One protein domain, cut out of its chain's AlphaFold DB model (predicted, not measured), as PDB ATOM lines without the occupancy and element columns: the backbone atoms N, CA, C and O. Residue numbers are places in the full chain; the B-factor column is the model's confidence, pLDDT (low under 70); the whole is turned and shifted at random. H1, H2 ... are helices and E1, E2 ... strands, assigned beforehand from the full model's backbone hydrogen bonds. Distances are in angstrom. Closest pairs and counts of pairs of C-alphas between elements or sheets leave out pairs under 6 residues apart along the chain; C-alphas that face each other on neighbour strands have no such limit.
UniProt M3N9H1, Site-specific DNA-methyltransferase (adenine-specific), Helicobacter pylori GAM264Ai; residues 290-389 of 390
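AT A GLANCE: This is residues 290 to 389 of the 390 residues of the protein "Site-specific DNA-methyltransferase (adenine-specific)" of Helicobacter pylori GAM264Ai (UniProt M3N9H1). A twisted sheet of five strands, E3 to E7, forms the core of the main body, with H1 over one face and H2 over the other, while H3 runs side by side with H2 and only grazes the sheet. A small hairpin of E1 and E2 lies well off from this body, at the far end of the thin stretch of residues 301 to 306 that leads into H1. The printed part has 100 residues, with three named helices and seven named strands in the order E1, E2, H1, E3, E4, E5, H2, E6, H3, E7; the large sheet runs E3, E4, E5, E6, E7 and is mixed, and E1 and E2 are antiparallel. The class is mixed, helices and strands, and the whole is compact by its radius of gyration of the C-alphas, 14.1 A, with spans of 45 by 33 by 22 A.

IN THESE COORDINATES: The large sheet holds E3, residues 327 to 330, with C-alpha 327 at (-16.470, -40.503, 40.977); E4, residues 334 to 337; E5, residues 340 to 343; E6, residues 361 to 365, 13.4 A from first to last C-alpha; and E7, residues 386 to 389, ending with C-alpha 389 at (-31.115, -45.545, 29.131). The helices are H1, residues 307 to 317, 15.4 A long; H2, residues 348 to 356, 12.7 A long; and H3, residues 372 to 382, 15.1 A long. The small sheet holds E1, residues 290 to 293, with C-alpha 290 at (-40.846, -34.919, 24.008), and E2, residues 296 to 300, 11.9 A long.

HOW THE PARTS SIT: In the large sheet E3 and E7 are edge strands. E3, E4 and E5 make a meander, each strand the antiparallel neighbour of the one before; E3 and E4 form a hairpin, with N 327 and O 336 2.8 A apart, and so do E4 and E5, with N 342 and O 335 2.8 A apart, both within hydrogen-bond range. E5 and E6 are parallel at 31 degrees, with N 341 and O 361 2.8 A apart. E6 and E7 are parallel at 34 degrees, with N 387 and O 362 2.9 A apart. E5, H2, E6 and E6, H3, E7 are strand-helix-strand units, two parallel neighbour strands with a helix between, each with a right-handed crossover. The sheet is only just strongly twisted, its C-alphas lying up to 4.3 A off the best plane. H1 is on the sheet at a height of 7.5 A, over E5 and slantwise to the strands, at 43 degrees to E5 on the local plane; its closest C-alphas to E5 are those of Ala 311 and Phe 342, 5.8 A apart. H2 is on the opposite face at a height of 9.4 A, over E4 and only just over E5, on which 3 of its C-alphas fall. It runs along the strands, at 2 degrees to E4 on the local plane, and the C-alphas of Leu 334 and Ala 350 are the closest of E4 and H2, 6.6 A apart. H3 only grazes the sheet, with residues 375 to 382. H2 and H3 are close but not clearly touching, the C-alphas of Gln 351 and Leu 378 being closest at 7.2 A, with a shallow tilt of 7 degrees, the same way. E1 and E2 form a hairpin, with N 291 and O 298 2.9 A apart; both are apart from the five strands of the large sheet. In H1 and H3 every O i to N i+4 pair is within hydrogen-bond range; in H2, 4 of 5 are.

THE WHOLE: The two C-alphas farthest apart are those of Lys 294 and Lys 358, at 45.4 A. The printed part has no cut and no long link. The mean pLDDT of the printed part is 85.3, and residues 291 to 296 and 298 to 303 are under 70.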
ATOM      1  N   ILE A 290     -40.806 -34.996  25.466       71.38
ATOM      2  CA  ILE A 290     -40.846 -34.919  24.008       71.38
ATOM      3  C   ILE A 290     -42.231 -34.423  23.604       71.38
ATOM      4  O   ILE A 290     -43.238 -35.068  23.910       71.38
ATOM      5  N   THR A 291     -42.284 -33.306  22.888       69.56
ATOM      6  CA  THR A 291     -43.500 -32.829  22.232       69.56
ATOM      7  C   THR A 291     -43.409 -33.103  20.738       69.56
ATOM      8  O   THR A 291     -42.410 -32.796  20.095       69.56
ATOM      9  N   ASN A 292     -44.456 -33.714  20.184       69.06
ATOM     10  CA  ASN A 292     -44.617 -33.885  18.744       69.06
ATOM     11  C   ASN A 292     -45.656 -32.863  18.283       69.06
ATOM     12  O   ASN A 292     -46.861 -33.086  18.441       69.06
ATOM     13  N   ASP A 293     -45.190 -31.713  17.812       66.38
ATOM     14  CA  ASP A 293     -46.056 -30.745  17.153       66.38
ATOM     15  C   ASP A 293     -46.111 -31.041  15.644       66.38
ATOM     16  O   ASP A 293     -45.407 -31.899  15.115       66.38
ATOM     17  N   LYS A 294     -47.018 -30.378  14.918       65.44
ATOM     18  CA  LYS A 294     -47.176 -30.594  13.467       65.44
ATOM     19  C   LYS A 294     -45.936 -30.175  12.653       65.44
ATOM     20  O   LYS A 294     -45.940 -30.391  11.442       65.44
ATOM     21  N   GLU A 295     -44.929 -29.573  13.287       66.00
ATOM     22  CA  GLU A 295     -43.714 -29.031  12.674       66.00
ATOM     23  C   GLU A 295     -42.469 -29.882  12.989       66.00
ATOM     24  O   GLU A 295     -41.496 -29.825  12.236       66.00
ATOM     25  N   GLY A 296     -42.512 -30.742  14.014       68.31
ATOM     26  CA  GLY A 296     -41.479 -31.732  14.292       68.31
ATOM     27  C   GLY A 296     -41.530 -32.334  15.699       68.31
ATOM     28  O   GLY A 296     -42.435 -32.103  16.499       68.31
ATOM     29  N   ILE A 297     -40.508 -33.137  15.998       71.62
ATOM     30  CA  ILE A 297     -40.244 -33.648  17.345       71.62
ATOM     31  C   ILE A 297     -39.303 -32.657  18.027       71.62
ATOM     32  O   ILE A 297     -38.172 -32.478  17.578       71.62
ATOM     33  N   THR A 298     -39.758 -32.030  19.108       66.62
ATOM     34  CA  THR A 298     -38.966 -31.090  19.908       66.62
ATOM     35  C   THR A 298     -38.885 -31.563  21.358       66.62
ATOM     36  O   THR A 298     -39.841 -32.108  21.916       66.62
ATOM     37  N   LEU A 299     -37.715 -31.391  21.977       65.44
ATOM     38  CA  LEU A 299     -37.555 -31.551  23.420       65.44
ATOM     39  C   LEU A 299     -38.041 -30.260  24.082       65.44
ATOM     40  O   LEU A 299     -37.542 -29.176  23.786       65.44
ATOM     41  N   PHE A 300     -39.025 -30.373  24.966       59.59
ATOM     42  CA  PHE A 300     -39.519 -29.272  25.780       59.59
ATOM     43  C   PHE A 300     -39.104 -29.493  27.238       59.59
ATOM     44  O   PHE A 300     -39.010 -30.632  27.703       59.59
ATOM     45  N   ASN A 301     -38.900 -28.391  27.966       57.56
ATOM     46  CA  ASN A 301     -38.451 -28.367  29.360       57.56
ATOM     47  C   ASN A 301     -36.973 -28.768  29.540       57.56
ATOM     48  O   ASN A 301     -36.657 -29.800  30.129       57.56
ATOM     49  N   HIS A 302     -36.052 -27.940  29.025       58.22
ATOM     50  CA  HIS A 302     -34.624 -28.076  29.321       58.22
ATOM     51  C   HIS A 302     -34.383 -27.804  30.811       58.22
ATOM     52  O   HIS A 302     -34.177 -26.664  31.227       58.22
ATOM     53  N   SER A 303     -34.405 -28.856  31.624       63.34
ATOM     54  CA  SER A 303     -33.905 -28.794  32.990       63.34
ATOM     55  C   SER A 303     -32.438 -28.356  32.953       63.34
ATOM     56  O   SER A 303     -31.624 -28.974  32.260       63.34
ATOM     57  N   HIS A 304     -32.086 -27.300  33.687       75.56
ATOM     58  CA  HIS A 304     -30.708 -26.812  33.805       75.56
ATOM     59  C   HIS A 304     -29.890 -27.715  34.744       75.56
ATOM     60  O   HIS A 304     -29.430 -27.282  35.799       75.56
ATOM     61  N   LEU A 305     -29.751 -28.990  34.377       87.00
ATOM     62  CA  LEU A 305     -28.962 -29.973  35.112       87.00
ATOM     63  C   LEU A 305     -27.491 -29.870  34.720       87.00
ATOM     64  O   LEU A 305     -27.153 -29.765  33.537       87.00
ATOM     65  N   THR A 306     -26.608 -29.935  35.714       91.00
ATOM     66  CA  THR A 306     -25.172 -30.047  35.450       91.00
ATOM     67  C   THR A 306     -24.845 -31.430  34.872       91.00
ATOM     68  O   THR A 306     -25.609 -32.377  35.079       91.00
ATOM     69  N   PRO A 307     -23.696 -31.611  34.195       91.56
ATOM     70  CA  PRO A 307     -23.261 -32.937  33.751       91.56
ATOM     71  C   PRO A 307     -23.195 -33.965  34.891       91.56
ATOM     72  O   PRO A 307     -23.540 -35.129  34.697       91.56
ATOM     73  N   PHE A 308     -22.833 -33.532  36.104       93.94
ATOM     74  CA  PHE A 308     -22.844 -34.397  37.282       93.94
ATOM     75  C   PHE A 308     -24.266 -34.825  37.670       93.94
ATOM     76  O   PHE A 308     -24.484 -35.997  37.964       93.94
ATOM     77  N   ASP A 309     -25.242 -33.911  37.640       93.00
ATOM     78  CA  ASP A 309     -26.639 -34.237  37.955       93.00
ATOM     79  C   ASP A 309     -27.230 -35.217  36.938       93.00
ATOM     80  O   ASP A 309     -27.948 -36.142  37.316       93.00
ATOM     81  N   LYS A 310     -26.894 -35.056  35.652       91.12
ATOM     82  CA  LYS A 310     -27.281 -35.999  34.592       91.12
ATOM     83  C   LYS A 310     -26.702 -37.388  34.859       91.12
ATOM     84  O   LYS A 310     -27.441 -38.367  34.909       91.12
ATOM     85  N   ALA A 311     -25.400 -37.465  35.147       94.31
ATOM     86  CA  ALA A 311     -24.736 -38.725  35.478       94.31
ATOM     87  C   ALA A 311     -25.306 -39.380  36.741       94.31
ATOM     88  O   ALA A 311     -25.461 -40.599  36.789       94.31
ATOM     89  N   LEU A 312     -25.663 -38.582  37.750       95.50
ATOM     90  CA  LEU A 312     -26.301 -39.072  38.964       95.50
ATOM     91  C   LEU A 312     -27.693 -39.651  38.686       95.50
ATOM     92  O   LEU A 312     -27.991 -40.744  39.161       95.50
ATOM     93  N   ASN A 313     -28.533 -38.958  37.912       93.56
ATOM     94  CA  ASN A 313     -29.850 -39.467  37.522       93.56
ATOM     95  C   ASN A 313     -29.732 -40.766  36.715       93.56
ATOM     96  O   ASN A 313     -30.435 -41.733  37.012       93.56
ATOM     97  N   LEU A 314     -28.794 -40.821  35.765       93.69
ATOM     98  CA  LEU A 314     -28.511 -42.022  34.981       93.69
ATOM     99  C   LEU A 314     -28.061 -43.188  35.877       93.69
ATOM    100  O   LEU A 314     -28.567 -44.304  35.751       93.69
ATOM    101  N   ALA A 315     -27.166 -42.939  36.839       96.00
ATOM    102  CA  ALA A 315     -26.727 -43.948  37.800       96.00
ATOM    103  C   ALA A 315     -27.877 -44.474  38.672       96.00
ATOM    104  O   ALA A 315     -27.992 -45.687  38.867       96.00
ATOM    105  N   LEU A 316     -28.763 -43.587  39.138       94.88
ATOM    106  CA  LEU A 316     -29.954 -43.959  39.905       94.88
ATOM    107  C   LEU A 316     -30.919 -44.825  39.083       94.88
ATOM    108  O   LEU A 316     -31.417 -45.831  39.587       94.88
ATOM    109  N   GLN A 317     -31.148 -44.487  37.809       92.81
ATOM    110  CA  GLN A 317     -31.961 -45.301  36.894       92.81
ATOM    111  C   GLN A 317     -31.358 -46.693  36.657       92.81
ATOM    112  O   GLN A 317     -32.092 -47.664  36.478       92.81
ATOM    113  N   CYS A 318     -30.031 -46.808  36.725       94.00
ATOM    114  CA  CYS A 318     -29.303 -48.073  36.616       94.00
ATOM    115  C   CYS A 318     -29.237 -48.864  37.936       94.00
ATOM    116  O   CYS A 318     -28.522 -49.863  38.021       94.00
ATOM    117  N   GLY A 319     -29.957 -48.436  38.979       92.50
ATOM    118  CA  GLY A 319     -30.043 -49.139  40.258       92.50
ATOM    119  C   GLY A 319     -28.893 -48.862  41.230       92.50
ATOM    120  O   GLY A 319     -28.826 -49.519  42.270       92.50
ATOM    121  N   LYS A 320     -28.006 -47.899  40.938       94.88
ATOM    122  CA  LYS A 320     -27.033 -47.408  41.927       94.88
ATOM    123  C   LYS A 320     -27.762 -46.582  42.989       94.88
ATOM    124  O   LYS A 320     -28.750 -45.917  42.693       94.88
ATOM    125  N   THR A 321     -27.296 -46.618  44.233       94.75
ATOM    126  CA  THR A 321     -27.918 -45.897  45.355       94.75
ATOM    127  C   THR A 321     -27.174 -44.598  45.676       94.75
ATOM    128  O   THR A 321     -26.005 -44.434  45.342       94.75
ATOM    129  N   LEU A 322     -27.842 -43.649  46.347       95.31
ATOM    130  CA  LEU A 322     -27.292 -42.312  46.647       95.31
ATOM    131  C   LEU A 322     -26.045 -42.318  47.549       95.31
ATOM    132  O   LEU A 322     -25.309 -41.329  47.591       95.31
ATOM    133  N   ASN A 323     -25.827 -43.400  48.295       92.94
ATOM    134  CA  ASN A 323     -24.661 -43.588  49.149       92.94
ATOM    135  C   ASN A 323     -23.455 -44.180  48.405       92.94
ATOM    136  O   ASN A 323     -22.343 -44.128  48.932       92.94
ATOM    137  N   CYS A 324     -23.633 -44.674  47.177       93.38
ATOM    138  CA  CYS A 324     -22.517 -45.052  46.323       93.38
ATOM    139  C   CYS A 324     -21.815 -43.791  45.798       93.38
ATOM    140  O   CYS A 324     -22.445 -42.818  45.371       93.38
ATOM    141  N   ALA A 325     -20.483 -43.786  45.847       94.62
ATOM    142  CA  ALA A 325     -19.699 -42.664  45.356       94.62
ATOM    143  C   ALA A 325     -19.740 -42.618  43.822       94.62
ATOM    144  O   ALA A 325     -19.301 -43.551  43.153       94.62
ATOM    145  N   LEU A 326     -20.246 -41.507  43.278       96.50
ATOM    146  CA  LEU A 326     -20.127 -41.179  41.862       96.50
ATOM    147  C   LEU A 326     -18.841 -40.373  41.653       96.50
ATOM    148  O   LEU A 326     -18.777 -39.183  41.967       96.50
ATOM    149  N   GLU A 327     -17.807 -41.048  41.172       96.31
ATOM    150  CA  GLU A 327     -16.470 -40.503  40.977       96.31
ATOM    151  C   GLU A 327     -16.345 -39.842  39.605       96.31
ATOM    152  O   GLU A 327     -16.662 -40.433  38.570       96.31
ATOM    153  N   THR A 328     -15.831 -38.614  39.575       96.25
ATOM    154  CA  THR A 328     -15.497 -37.934  38.322       96.25
ATOM    155  C   THR A 328     -14.242 -38.560  37.727       96.25
ATOM    156  O   THR A 328     -13.151 -38.403  38.270       96.25
ATOM    157  N   THR A 329     -14.394 -39.246  36.596       94.94
ATOM    158  CA  THR A 329     -13.270 -39.830  35.852       94.94
ATOM    159  C   THR A 329     -12.699 -38.815  34.867       94.94
ATOM    160  O   THR A 329     -11.497 -38.563  34.861       94.94
ATOM    161  N   ILE A 330     -13.576 -38.186  34.079       94.69
ATOM    162  CA  ILE A 330     -13.255 -37.054  33.207       94.69
ATOM    163  C   ILE A 330     -14.278 -35.968  33.503       94.69
ATOM    164  O   ILE A 330     -15.488 -36.195  33.418       94.69
ATOM    165  N   LYS A 331     -13.782 -34.792  33.889       94.19
ATOM    166  CA  LYS A 331     -14.621 -33.676  34.322       94.19
ATOM    167  C   LYS A 331     -15.650 -33.328  33.247       94.19
ATOM    168  O   LYS A 331     -15.282 -33.148  32.094       94.19
ATOM    169  N   ASP A 332     -16.910 -33.220  33.663       92.06
ATOM    170  CA  ASP A 332     -18.064 -32.848  32.837       92.06
ATOM    171  C   ASP A 332     -18.424 -33.850  31.719       92.06
ATOM    172  O   ASP A 332     -19.313 -33.567  30.919       92.06
ATOM    173  N   LYS A 333     -17.782 -35.030  31.674       92.12
ATOM    174  CA  LYS A 333     -17.946 -36.004  30.577       92.12
ATOM    175  C   LYS A 333     -18.208 -37.433  31.040       92.12
ATOM    176  O   LYS A 333     -19.150 -38.062  30.564       92.12
ATOM    177  N   LEU A 334     -17.378 -37.955  31.947       94.12
ATOM    178  CA  LEU A 334     -17.359 -39.374  32.304       94.12
ATOM    179  C   LEU A 334     -17.272 -39.563  33.816       94.12
ATOM    180  O   LEU A 334     -16.356 -39.062  34.475       94.12
ATOM    181  N   TYR A 335     -18.193 -40.359  34.345       96.56
ATOM    182  CA  TYR A 335     -18.295 -40.657  35.766       96.56
ATOM    183  C   TYR A 335     -18.278 -42.165  35.996       96.56
ATOM    184  O   TYR A 335     -18.678 -42.934  35.124       96.56
ATOM    185  N   LYS A 336     -17.816 -42.599  37.167       96.12
ATOM    186  CA  LYS A 336     -17.775 -44.007  37.567       96.12
ATOM    187  C   LYS A 336     -18.518 -44.192  38.881       96.12
ATOM    188  O   LYS A 336     -18.315 -43.425  39.814       96.12
ATOM    189  N   CYS A 337     -19.352 -45.219  38.962       96.50
ATOM    190  CA  CYS A 337     -19.924 -45.682  40.220       96.50
ATOM    191  C   CYS A 337     -19.799 -47.203  40.267       96.50
ATOM    192  O   CYS A 337     -20.404 -47.905  39.456       96.50
ATOM    193  N   GLU A 338     -19.011 -47.699  41.224       93.81
ATOM    194  CA  GLU A 338     -18.701 -49.124  41.389       93.81
ATOM    195  C   GLU A 338     -18.101 -49.747  40.108       93.81
ATOM    196  O   GLU A 338     -16.989 -49.405  39.698       93.81
ATOM    197  N   ASP A 339     -18.832 -50.662  39.477       91.81
ATOM    198  CA  ASP A 339     -18.479 -51.442  38.292       91.81
ATOM    199  C   ASP A 339     -19.074 -50.878  36.987       91.81
ATOM    200  O   ASP A 339     -19.082 -51.559  35.960       91.81
ATOM    201  N   ALA A 340     -19.564 -49.635  37.014       95.38
ATOM    202  CA  ALA A 340     -20.215 -48.991  35.879       95.38
ATOM    203  C   ALA A 340     -19.678 -47.579  35.599       95.38
ATOM    204  O   ALA A 340     -19.412 -46.795  36.514       95.38
ATOM    205  N   TYR A 341     -19.571 -47.256  34.313       95.94
ATOM    206  CA  TYR A 341     -19.299 -45.929  33.779       95.94
ATOM    207  C   TYR A 341     -20.587 -45.275  33.273       95.94
ATOM    208  O   TYR A 341     -21.417 -45.919  32.637       95.94
ATOM    209  N   PHE A 342     -20.709 -43.976  33.521       95.12
ATOM    210  CA  PHE A 342     -21.826 -43.123  33.130       95.12
ATOM    211  C   PHE A 342     -21.265 -42.002  32.262       95.12
ATOM    212  O   PHE A 342     -20.550 -41.122  32.753       95.12
ATOM    213  N   CYS A 343     -21.517 -42.089  30.960       92.25
ATOM    214  CA  CYS A 343     -20.945 -41.196  29.963       92.25
ATOM    215  C   CYS A 343     -22.007 -40.188  29.508       92.25
ATOM    216  O   CYS A 343     -23.031 -40.570  28.948       92.25
ATOM    217  N   ILE A 344     -21.738 -38.906  29.766       90.50
ATOM    218  CA  ILE A 344     -22.604 -37.768  29.423       90.50
ATOM    219  C   ILE A 344     -22.146 -37.099  28.130       90.50
ATOM    220  O   ILE A 344     -22.970 -36.717  27.312       90.50
ATOM    221  N   VAL A 345     -20.830 -36.999  27.923       87.50
ATOM    222  CA  VAL A 345     -20.239 -36.486  26.683       87.50
ATOM    223  C   VAL A 345     -19.230 -37.507  26.182       87.50
ATOM    224  O   VAL A 345     -18.277 -37.834  26.890       87.50
ATOM    225  N   CYS A 346     -19.441 -38.014  24.968       83.75
ATOM    226  CA  CYS A 346     -18.583 -39.028  24.364       83.75
ATOM    227  C   CYS A 346     -17.701 -38.447  23.253       83.75
ATOM    228  O   CYS A 346     -17.962 -38.645  22.069       83.75
ATOM    229  N   ASP A 347     -16.647 -37.735  23.636       85.81
ATOM    230  CA  ASP A 347     -15.597 -37.301  22.713       85.81
ATOM    231  C   ASP A 347     -14.418 -38.291  22.672       85.81
ATOM    232  O   ASP A 347     -14.431 -39.324  23.348       85.81
ATOM    233  N   GLU A 348     -13.394 -37.989  21.867       84.44
ATOM    234  CA  GLU A 348     -12.201 -38.836  21.716       84.44
ATOM    235  C   GLU A 348     -11.538 -39.159  23.068       84.44
ATOM    236  O   GLU A 348     -11.154 -40.301  23.308       84.44
ATOM    237  N   GLU A 349     -11.474 -38.194  23.992       89.75
ATOM    238  CA  GLU A 349     -10.879 -38.388  25.320       89.75
ATOM    239  C   GLU A 349     -11.657 -39.433  26.139       89.75
ATOM    240  O   GLU A 349     -11.067 -40.356  26.715       89.75
ATOM    241  N   ALA A 350     -12.989 -39.325  26.166       88.38
ATOM    242  CA  ALA A 350     -13.843 -40.298  26.841       88.38
ATOM    243  C   ALA A 350     -13.740 -41.690  26.198       88.38
ATOM    244  O   ALA A 350     -13.661 -42.694  26.911       88.38
ATOM    245  N   GLN A 351     -13.686 -41.762  24.866       84.69
ATOM    246  CA  GLN A 351     -13.549 -43.019  24.126       84.69
ATOM    247  C   GLN A 351     -12.209 -43.705  24.402       84.69
ATOM    248  O   GLN A 351     -12.182 -44.900  24.702       84.69
ATOM    249  N   GLU A 352     -11.100 -42.963  24.369       87.25
ATOM    250  CA  GLU A 352      -9.772 -43.495  24.678       87.25
ATOM    251  C   GLU A 352      -9.675 -44.013  26.114       87.25
ATOM    252  O   GLU A 352      -8.999 -45.016  26.380       87.25
ATOM    253  N   TYR A 353     -10.340 -43.342  27.057       90.50
ATOM    254  CA  TYR A 353     -10.404 -43.804  28.436       90.50
ATOM    255  C   TYR A 353     -11.217 -45.099  28.545       90.50
ATOM    256  O   TYR A 353     -10.746 -46.087  29.115       90.50
ATOM    257  N   LEU A 354     -12.415 -45.129  27.955       89.06
ATOM    258  CA  LEU A 354     -13.288 -46.302  27.957       89.06
ATOM    259  C   LEU A 354     -12.652 -47.501  27.239       89.06
ATOM    260  O   LEU A 354     -12.827 -48.629  27.696       89.06
ATOM    261  N   ALA A 355     -11.838 -47.288  26.203       85.25
ATOM    262  CA  ALA A 355     -11.098 -48.347  25.509       85.25
ATOM    263  C   ALA A 355     -10.065 -49.051  26.404       85.25
ATOM    264  O   ALA A 355      -9.737 -50.217  26.178       85.25
ATOM    265  N   LYS A 356      -9.568 -48.367  27.442       85.81
ATOM    266  CA  LYS A 356      -8.675 -48.953  28.455       85.81
ATOM    267  C   LYS A 356      -9.451 -49.713  29.538       85.81
ATOM    268  O   LYS A 356      -8.854 -50.540  30.233       85.81
ATOM    269  N   SER A 357     -10.756 -49.456  29.683       84.38
ATOM    270  CA  SER A 357     -11.644 -50.198  30.589       84.38
ATOM    271  C   SER A 357     -11.948 -51.590  30.032       84.38
ATOM    272  O   SER A 357     -12.084 -51.773  28.819       84.38
ATOM    273  N   LYS A 358     -12.052 -52.594  30.906       77.94
ATOM    274  CA  LYS A 358     -12.141 -53.995  30.464       77.94
ATOM    275  C   LYS A 358     -13.536 -54.570  30.607       77.94
ATOM    276  O   LYS A 358     -14.088 -55.050  29.624       77.94
ATOM    277  N   ASN A 359     -14.077 -54.544  31.820       84.38
ATOM    278  CA  ASN A 359     -15.241 -55.356  32.180       84.38
ATOM    279  C   ASN A 359     -16.412 -54.516  32.694       84.38
ATOM    280  O   ASN A 359     -17.488 -55.056  32.916       84.38
ATOM    281  N   GLU A 360     -16.208 -53.217  32.893       91.81
ATOM    282  CA  GLU A 360     -17.221 -52.325  33.439       91.81
ATOM    283  C   GLU A 360     -18.353 -52.063  32.439       91.81
ATOM    284  O   GLU A 360     -18.110 -51.915  31.239       91.81
ATOM    285  N   MET A 361     -19.591 -51.982  32.920       93.31
ATOM    286  CA  MET A 361     -20.719 -51.572  32.079       93.31
ATOM    287  C   MET A 361     -20.607 -50.086  31.737       93.31
ATOM    288  O   MET A 361     -20.113 -49.300  32.540       93.31
ATOM    289  N   ILE A 362     -21.068 -49.691  30.557       93.75
ATOM    290  CA  ILE A 362     -21.058 -48.311  30.071       93.75
ATOM    291  C   ILE A 362     -22.505 -47.912  29.802       93.75
ATOM    292  O   ILE A 362     -23.181 -48.527  28.978       93.75
ATOM    293  N   PHE A 363     -22.969 -46.877  30.491       93.88
ATOM    294  CA  PHE A 363     -24.311 -46.335  30.348       93.88
ATOM    295  C   PHE A 363     -24.271 -44.965  29.676       93.88
ATOM    296  O   PHE A 363     -23.458 -44.110  30.041       93.88
ATOM    297  N   LEU A 364     -25.166 -44.773  28.708       91.00
ATOM    298  CA  LEU A 364     -25.417 -43.505  28.026       91.00
ATOM    299  C   LEU A 364     -26.830 -43.015  28.346       91.00
ATOM    300  O   LEU A 364     -27.762 -43.821  28.394       91.00
ATOM    301  N   ASP A 365     -26.980 -41.703  28.513       84.44
ATOM    302  CA  ASP A 365     -28.289 -41.050  28.555       84.44
ATOM    303  C   ASP A 365     -28.801 -40.854  27.120       84.44
ATOM    304  O   ASP A 365     -28.163 -40.193  26.303       84.44
ATOM    305  N   GLY A 366     -29.938 -41.468  26.799       78.06
ATOM    306  CA  GLY A 366     -30.539 -41.443  25.470       78.06
ATOM    307  C   GLY A 366     -31.249 -40.137  25.105       78.06
ATOM    308  O   GLY A 366     -31.689 -40.012  23.962       78.06
ATOM    309  N   TYR A 367     -31.389 -39.187  26.037       75.75
ATOM    310  CA  TYR A 367     -31.911 -37.842  25.747       75.75
ATOM    311  C   TYR A 367     -30.823 -36.802  25.494       75.75
ATOM    312  O   TYR A 367     -31.144 -35.681  25.093       75.75
ATOM    313  N   GLU A 368     -29.561 -37.144  25.740       76.75
ATOM    314  CA  GLU A 368     -28.443 -36.242  25.507       76.75
ATOM    315  C   GLU A 368     -27.982 -36.291  24.050       76.75
ATOM    316  O   GLU A 368     -28.076 -37.314  23.365       76.75
ATOM    317  N   GLU A 369     -27.470 -35.160  23.568       71.12
ATOM    318  CA  GLU A 369     -26.880 -35.096  22.238       71.12
ATOM    319  C   GLU A 369     -25.572 -35.888  22.226       71.12
ATOM    320  O   GLU A 369     -24.575 -35.507  22.842       71.12
ATOM    321  N   ILE A 370     -25.577 -37.000  21.493       76.94
ATOM    322  CA  ILE A 370     -24.376 -37.750  21.152       76.94
ATOM    323  C   ILE A 370     -24.180 -37.704  19.643       76.94
ATOM    324  O   ILE A 370     -25.111 -37.926  18.866       76.94
ATOM    325  N   ASP A 371     -22.951 -37.412  19.229       78.06
ATOM    326  CA  ASP A 371     -22.579 -37.490  17.826       78.06
ATOM    327  C   ASP A 371     -22.746 -38.933  17.306       78.06
ATOM    328  O   ASP A 371     -22.430 -39.910  17.996       78.06
ATOM    329  N   LEU A 372     -23.274 -39.083  16.087       78.62
ATOM    330  CA  LEU A 372     -23.573 -40.397  15.517       78.62
ATOM    331  C   LEU A 372     -22.302 -41.229  15.314       78.62
ATOM    332  O   LEU A 372     -22.326 -42.437  15.550       78.62
ATOM    333  N   GLU A 373     -21.202 -40.609  14.889       79.69
ATOM    334  CA  GLU A 373     -19.921 -41.293  14.714       79.69
ATOM    335  C   GLU A 373     -19.386 -41.766  16.069       79.69
ATOM    336  O   GLU A 373     -19.026 -42.938  16.211       79.69
ATOM    337  N   ALA A 374     -19.450 -40.914  17.097       77.00
ATOM    338  CA  ALA A 374     -19.095 -41.289  18.464       77.00
ATOM    339  C   ALA A 374     -19.925 -42.476  18.987       77.00
ATOM    340  O   ALA A 374     -19.373 -43.445  19.519       77.00
ATOM    341  N   PHE A 375     -21.246 -42.450  18.786       81.38
ATOM    342  CA  PHE A 375     -22.125 -43.550  19.180       81.38
ATOM    343  C   PHE A 375     -21.806 -44.849  18.427       81.38
ATOM    344  O   PHE A 375     -21.741 -45.919  19.035       81.38
ATOM    345  N   LEU A 376     -21.588 -44.780  17.111       82.62
ATOM    346  CA  LEU A 376     -21.242 -45.951  16.302       82.62
ATOM    347  C   LEU A 376     -19.895 -46.549  16.725       82.62
ATOM    348  O   LEU A 376     -19.794 -47.772  16.840       82.62
ATOM    349  N   ASN A 377     -18.901 -45.710  17.022       77.94
ATOM    350  CA  ASN A 377     -17.594 -46.142  17.517       77.94
ATOM    351  C   ASN A 377     -17.705 -46.833  18.883       77.94
ATOM    352  O   ASN A 377     -17.129 -47.910  19.076       77.94
ATOM    353  N   LEU A 378     -18.496 -46.274  19.807       78.75
ATOM    354  CA  LEU A 378     -18.790 -46.918  21.090       78.75
ATOM    355  C   LEU A 378     -19.508 -48.257  20.903       78.75
ATOM    356  O   LEU A 378     -19.113 -49.259  21.495       78.75
ATOM    357  N   ASN A 379     -20.554 -48.292  20.081       80.25
ATOM    358  CA  ASN A 379     -21.360 -49.491  19.876       80.25
ATOM    359  C   ASN A 379     -20.555 -50.608  19.195       80.25
ATOM    360  O   ASN A 379     -20.697 -51.774  19.547       80.25
ATOM    361  N   ALA A 380     -19.668 -50.270  18.257       79.88
ATOM    362  CA  ALA A 380     -18.766 -51.238  17.640       79.88
ATOM    363  C   ALA A 380     -17.732 -51.785  18.640       79.88
ATOM    364  O   ALA A 380     -17.455 -52.984  18.639       79.88
ATOM    365  N   SER A 381     -17.192 -50.922  19.505       77.00
ATOM    366  CA  SER A 381     -16.096 -51.266  20.424       77.00
ATOM    367  C   SER A 381     -16.563 -51.937  21.719       77.00
ATOM    368  O   SER A 381     -15.829 -52.731  22.304       77.00
ATOM    369  N   PHE A 382     -17.785 -51.639  22.174       82.38
ATOM    370  CA  PHE A 382     -18.285 -52.014  23.500       82.38
ATOM    371  C   PHE A 382     -19.672 -52.662  23.477       82.38
ATOM    372  O   PHE A 382     -20.342 -52.678  24.504       82.38
ATOM    373  N   LYS A 383     -20.113 -53.216  22.340       81.44
ATOM    374  CA  LYS A 383     -21.475 -53.743  22.126       81.44
ATOM    375  C   LYS A 383     -22.055 -54.570  23.281       81.44
ATOM    376  O   LYS A 383     -23.235 -54.457  23.585       81.44
ATOM    377  N   GLU A 384     -21.242 -55.420  23.904       85.00
ATOM    378  CA  GLU A 384     -21.676 -56.324  24.981       85.00
ATOM    379  C   GLU A 384     -21.796 -55.643  26.353       85.00
ATOM    380  O   GLU A 384     -22.414 -56.196  27.258       85.00
ATOM    381  N   ARG A 385     -21.205 -54.454  26.512       89.25
ATOM    382  CA  ARG A 385     -21.136 -53.703  27.774       89.25
ATOM    383  C   ARG A 385     -21.776 -52.318  27.693       89.25
ATOM    384  O   ARG A 385     -21.770 -51.606  28.689       89.25
ATOM    385  N   LEU A 386     -22.304 -51.924  26.536       90.00
ATOM    386  CA  LEU A 386     -22.935 -50.628  26.311       90.00
ATOM    387  C   LEU A 386     -24.456 -50.736  26.465       90.00
ATOM    388  O   LEU A 386     -25.090 -51.563  25.812       90.00
ATOM    389  N   SER A 387     -25.047 -49.866  27.280       91.00
ATOM    390  CA  SER A 387     -26.497 -49.740  27.432       91.00
ATOM    391  C   SER A 387     -26.919 -48.279  27.329       91.00
ATOM    392  O   SER A 387     -26.339 -47.408  27.969       91.00
ATOM    393  N   VAL A 388     -27.962 -48.013  26.550       88.56
ATOM    394  CA  VAL A 388     -28.597 -46.691  26.472       88.56
ATOM    395  C   VAL A 388     -29.836 -46.706  27.358       88.56
ATOM    396  O   VAL A 388     -30.621 -47.653  27.294       88.56
ATOM    397  N   VAL A 389     -29.994 -45.686  28.195       86.06
ATOM    398  CA  VAL A 389     -31.115 -45.545  29.131       86.06
ATOM    399  C   VAL A 389     -31.952 -44.333  28.724       86.06
ATOM    400  O   VAL A 389     -31.398 -43.298  28.367       86.06
TER     401      VAL A 389